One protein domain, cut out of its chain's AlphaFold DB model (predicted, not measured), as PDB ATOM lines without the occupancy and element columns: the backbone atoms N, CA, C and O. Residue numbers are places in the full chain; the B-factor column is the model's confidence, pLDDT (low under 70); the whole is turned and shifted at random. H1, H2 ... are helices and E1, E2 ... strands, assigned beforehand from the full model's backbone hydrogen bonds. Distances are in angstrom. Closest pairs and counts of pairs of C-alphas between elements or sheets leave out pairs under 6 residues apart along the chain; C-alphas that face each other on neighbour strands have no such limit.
ATOM      1  N   THR A   3      34.621  -1.360   3.542       65.94
ATOM      2  CA  THR A   3      33.342  -0.979   2.954       65.94
ATOM      3  C   THR A   3      32.495  -2.226   2.748       65.94
ATOM      4  O   THR A   3      32.976  -3.223   2.206       65.94
ATOM      5  N   ASP A   4      31.252  -2.167   3.217       70.44
ATOM      6  CA  ASP A   4      30.194  -3.123   2.885       70.44
ATOM      7  C   ASP A   4      28.976  -2.351   2.363       70.44
ATOM      8  O   ASP A   4      28.860  -1.143   2.585       70.44
ATOM      9  N   SER A   5      28.094  -3.007   1.617       77.00
ATOM     10  CA  SER A   5      26.941  -2.335   1.017       77.00
ATOM     11  C   SER A   5      25.753  -3.263   0.825       77.00
ATOM     12  O   SER A   5      25.920  -4.411   0.411       77.00
ATOM     13  N   LEU A   6      24.551  -2.733   1.031       82.94
ATOM     14  CA  LEU A   6      23.296  -3.454   0.889       82.94
ATOM     15  C   LEU A   6      22.310  -2.648   0.041       82.94
ATOM     16  O   LEU A   6      21.979  -1.509   0.363       82.94
ATOM     17  N   TRP A   7      21.792  -3.271  -1.014       84.75
ATOM     18  CA  TRP A   7      20.606  -2.773  -1.707       84.75
ATOM     19  C   TRP A   7      19.351  -3.267  -0.990       84.75
ATOM     20  O   TRP A   7      19.200  -4.462  -0.730       84.75
ATOM     21  N   SER A   8      18.435  -2.354  -0.690       88.38
ATOM     22  CA  SER A   8      17.138  -2.642  -0.078       88.38
ATOM     23  C   SER A   8      16.041  -1.805  -0.739       88.38
ATOM     24  O   SER A   8      16.326  -0.944  -1.567       88.38
ATOM     25  N   LYS A   9      14.772  -2.076  -0.424       87.69
ATOM     26  CA  LYS A   9      13.648  -1.232  -0.851       87.69
ATOM     27  C   LYS A   9      13.058  -0.532   0.355       87.69
ATOM     28  O   LYS A   9      12.807  -1.183   1.370       87.69
ATOM     29  N   ASP A  10      12.795   0.763   0.227       84.62
ATOM     30  CA  ASP A  10      12.068   1.504   1.244       84.62
ATOM     31  C   ASP A  10      10.671   0.896   1.402       84.62
ATOM     32  O   ASP A  10       9.863   0.858   0.474       84.62
ATOM     33  N   SER A  11      10.372   0.431   2.610       82.38
ATOM     34  CA  SER A  11       9.063  -0.113   2.974       82.38
ATOM     35  C   SER A  11       7.885   0.856   2.772       82.38
ATOM     36  O   SER A  11       6.743   0.405   2.705       82.38
ATOM     37  N   ARG A  12       8.134   2.172   2.703       82.25
ATOM     38  CA  ARG A  12       7.113   3.225   2.602       82.25
ATOM     39  C   ARG A  12       6.962   3.776   1.190       82.25
ATOM     40  O   ARG A  12       5.833   3.980   0.754       82.25
ATOM     41  N   THR A  13       8.069   4.039   0.499       85.69
ATOM     42  CA  THR A  13       8.054   4.641  -0.848       85.69
ATOM     43  C   THR A  13       8.216   3.604  -1.958       85.69
ATOM     44  O   THR A  13       7.840   3.863  -3.098       85.69
ATOM     45  N   GLY A  14       8.730   2.411  -1.637       85.38
ATOM     46  CA  GLY A  14       9.074   1.374  -2.611       85.38
ATOM     47  C   GLY A  14      10.346   1.672  -3.411       85.38
ATOM     48  O   GLY A  14      10.696   0.880  -4.289       85.38
ATOM     49  N   GLU A  15      11.025   2.786  -3.124       88.81
ATOM     50  CA  GLU A  15      12.258   3.200  -3.794       88.81
ATOM     51  C   GLU A  15      13.430   2.298  -3.403       88.81
ATOM     52  O   GLU A  15      13.487   1.764  -2.294       88.81
ATOM     53  N   GLU A  16      14.371   2.105  -4.323       89.06
ATOM     54  CA  GLU A  16      15.589   1.345  -4.051       89.06
ATOM     55  C   GLU A  16      16.583   2.210  -3.270       89.06
ATOM     56  O   GLU A  16      16.938   3.309  -3.691       89.06
ATOM     57  N   ILE A  17      17.035   1.699  -2.127       85.75
ATOM     58  CA  ILE A  17      18.005   2.340  -1.243       85.75
ATOM     59  C   ILE A  17      19.300   1.537  -1.290       85.75
ATOM     60  O   ILE A  17      19.302   0.330  -1.037       85.75
ATOM     61  N   LEU A  18      20.408   2.225  -1.558       84.06
ATOM     62  CA  LEU A  18      21.749   1.697  -1.348       84.06
ATOM     63  C   LEU A  18      22.273   2.176   0.004       84.06
ATOM     64  O   LEU A  18      22.558   3.358   0.187       84.06
ATOM     65  N   GLU A  19      22.425   1.248   0.940       83.69
ATOM     66  CA  GLU A  19      23.079   1.501   2.215       83.69
ATOM     67  C   GLU A  19      24.559   1.121   2.105       83.69
ATOM     68  O   GLU A  19      24.886   0.015   1.676       83.69
ATOM     69  N   ILE A  20      25.461   2.038   2.463       81.31
ATOM     70  CA  ILE A  20      26.912   1.819   2.412       81.31
ATOM     71  C   ILE A  20      27.474   1.986   3.816       81.31
ATOM     72  O   ILE A  20      27.321   3.037   4.441       81.31
ATOM     73  N   TRP A  21      28.140   0.950   4.310       81.62
ATOM     74  CA  TRP A  21      28.757   0.930   5.627       81.62
ATOM     75  C   TRP A  21      30.243   1.225   5.477       81.62
ATOM     76  O   TRP A  21      30.969   0.497   4.802       81.62
ATOM     77  N   LEU A  22      30.691   2.313   6.102       78.25
ATOM     78  CA  LEU A  22      32.088   2.736   6.108       78.25
ATOM     79  C   LEU A  22      32.665   2.513   7.506       78.25
ATOM     80  O   LEU A  22      32.245   3.158   8.466       78.25
ATOM     81  N   CYS A  23      33.641   1.617   7.629       74.38
ATOM     82  CA  CYS A  23      34.336   1.361   8.889       74.38
ATOM     83  C   CYS A  23      35.811   1.726   8.768       74.38
ATOM     84  O   CYS A  23      36.443   1.435   7.752       74.38
ATOM     85  N   GLU A  24      36.384   2.304   9.823       76.19
ATOM     86  CA  GLU A  24      37.818   2.574   9.889       76.19
ATOM     87  C   GLU A  24      38.498   1.788  11.011       76.19
ATOM     88  O   GLU A  24      37.911   1.581  12.069       76.19
ATOM     89  N   ILE A  25      39.704   1.287  10.730       71.06
ATOM     90  CA  ILE A  25      40.433   0.317  11.556       71.06
ATOM     91  C   ILE A  25      41.560   1.013  12.340       71.06
ATOM     92  O   ILE A  25      41.930   0.563  13.423       71.06
ATOM     93  N   GLU A  26      42.103   2.120  11.826       75.69
ATOM     94  CA  GLU A  26      43.189   2.867  12.453       75.69
ATOM     95  C   GLU A  26      42.698   3.833  13.541       75.69
ATOM     96  O   GLU A  26      41.707   4.562  13.401       75.69
ATOM     97  N   SER A  27      43.448   3.881  14.646       70.12
ATOM     98  CA  SER A  27      43.227   4.846  15.724       70.12
ATOM     99  C   SER A  27      43.414   6.275  15.197       70.12
ATOM    100  O   SER A  27      44.495   6.634  14.737       70.12
ATOM    101  N   GLY A  28      42.351   7.087  15.255       71.31
ATOM    102  CA  GLY A  28      42.309   8.453  14.706       71.31
ATOM    103  C   GLY A  28      41.478   8.609  13.424       71.31
ATOM    104  O   GLY A  28      41.175   9.734  13.026       71.31
ATOM    105  N   GLY A  29      41.025   7.508  12.817       74.25
ATOM    106  CA  GLY A  29      40.224   7.537  11.590       74.25
ATOM    107  C   GLY A  29      38.784   8.047  11.744       74.25
ATOM    108  O   GLY A  29      38.157   8.438  10.759       74.25
ATOM    109  N   SER A  30      38.262   8.140  12.972       80.88
ATOM    110  CA  SER A  30      36.927   8.701  13.242       80.88
ATOM    111  C   SER A  30      36.797  10.158  12.788       80.88
ATOM    112  O   SER A  30      35.753  10.556  12.274       80.88
ATOM    113  N   GLY A  31      37.872  10.947  12.889       85.00
ATOM    114  CA  GLY A  31      37.891  12.327  12.401       85.00
ATOM    115  C   GLY A  31      37.725  12.430  10.882       85.00
ATOM    116  O   GLY A  31      37.129  13.391  10.397       85.00
ATOM    117  N   ILE A  32      38.205  11.437  10.129       85.38
ATOM    118  CA  ILE A  32      38.045  11.378   8.670       85.38
ATOM    119  C   ILE A  32      36.583  11.088   8.318       85.38
ATOM    120  O   ILE A  32      36.020  11.784   7.477       85.38
ATOM    121  N   LEU A  33      35.950  10.128   9.004       86.25
ATOM    122  CA  LEU A  33      34.534   9.801   8.793       86.25
ATOM    123  C   LEU A  33      33.614  10.985   9.126       86.25
ATOM    124  O   LEU A  33      32.709  11.287   8.355       86.25
ATOM    125  N   ILE A  34      33.889  11.714  10.215       87.19
ATOM    126  CA  ILE A  34      33.127  12.921  10.582       87.19
ATOM    127  C   ILE A  34      33.277  14.007   9.510       87.19
ATOM    128  O   ILE A  34      32.286  14.608   9.098       87.19
ATOM    129  N   ARG A  35      34.497  14.250   9.014       87.81
ATOM    130  CA  ARG A  35      34.726  15.219   7.927       87.81
ATOM    131  C   ARG A  35      34.035  14.804   6.633       87.81
ATOM    132  O   ARG A  35      33.510  15.662   5.933       87.81
ATOM    133  N   LEU A  36      34.027  13.510   6.320       87.31
ATOM    134  CA  LEU A  36      33.325  12.971   5.158       87.31
ATOM    135  C   LEU A  36      31.814  13.197   5.283       87.31
ATOM    136  O   LEU A  36      31.200  13.699   4.346       87.31
ATOM    137  N   GLN A  37      31.234  12.918   6.454       88.25
ATOM    138  CA  GLN A  37      29.824  13.188   6.736       88.25
ATOM    139  C   GLN A  37      29.490  14.681   6.602       88.25
ATOM    140  O   GLN A  37      28.485  15.029   5.988       88.25
ATOM    141  N   GLN A  38      30.338  15.564   7.140       90.44
ATOM    142  CA  GLN A  38      30.175  17.015   7.012       90.44
ATOM    143  C   GLN A  38      30.216  17.453   5.548       90.44
ATOM    144  O   GLN A  38      29.325  18.169   5.108       90.44
ATOM    145  N   LYS A  39      31.189  16.968   4.767       88.00
ATOM    146  CA  LYS A  39      31.307  17.301   3.341       88.00
ATOM    147  C   LYS A  39      30.112  16.828   2.525       88.00
ATOM    148  O   LYS A  39      29.642  17.572   1.674       88.00
ATOM    149  N   TRP A  40      29.607  15.629   2.811       88.06
ATOM    150  CA  TRP A  40      28.384  15.132   2.193       88.06
ATOM    151  C   TRP A  40      27.172  16.000   2.550       88.06
ATOM    152  O   TRP A  40      26.388  16.324   1.671       88.06
ATOM    153  N   ALA A  41      27.020  16.400   3.816       89.38
ATOM    154  CA  ALA A  41      25.899  17.235   4.249       89.38
ATOM    155  C   ALA A  41      25.968  18.679   3.714       89.38
ATOM    156  O   ALA A  41      24.927  19.288   3.487       89.38
ATOM    157  N   GLU A  42      27.175  19.223   3.533       90.25
ATOM    158  CA  GLU A  42      27.409  20.557   2.967       90.25
ATOM    159  C   GLU A  42      27.095  20.609   1.467       90.25
ATOM    160  O   GLU A  42      26.396  21.516   1.022       90.25
ATOM    161  N   ASP A  43      27.638  19.664   0.691       83.56
ATOM    162  CA  ASP A  43      27.504  19.633  -0.767       83.56
ATOM    163  C   ASP A  43      27.658  18.195  -1.313       83.56
ATOM    164  O   ASP A  43      28.763  17.764  -1.684       83.56
TER     165      ASP A  43
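This is residues 3 to 43 of the 309 residues of the protein "Lhr-like helicases" of Klebsiella pneumoniae IS39 (UniProt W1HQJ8). A long, flat hairpin of two strands, E1 and E2, and a single helix, H1, make two arms of an open V, joined at one end by the turn of residues 24 to 29. H1 folds back from this turn and has little contact with the hairpin. The printed part has 41 residues, in the order E1, E2, H1, with an antiparallel sheet and a mixed class. It is only just loose, close to extended, with a radius of gyration of the C-alphas of 13.5 A, and spans 38 by 24 by 11 A.

E1, residues 3 to 9, and E2, residues 16 to 23, form an antiparallel hairpin at 159 degrees. N 6 and O 19 are 2.8 A apart, and N 21 and O 4 also 2.8 A, within hydrogen-bond range. H1, residues 30 to 42, has its closest C-alphas to E2 at Leu 22 and Leu 33, 7.9 A. E1 and H1 are apart. In H1 every O i to N i+4 pair is within hydrogen-bond range.

E1 begins at C-alpha 3 (33.342, -0.979, 2.954) and is 20.1 A long. E2 measures 22.8 A. H1 measures 18.4 A and ends at C-alpha 42 (27.409, 20.557, 2.967).

The C-alphas farthest apart, of Gly 14 and Ser 27, are 38.9 A apart. The printed part has no cut, and both links are short. Residue 3 is under 70 in pLDDT.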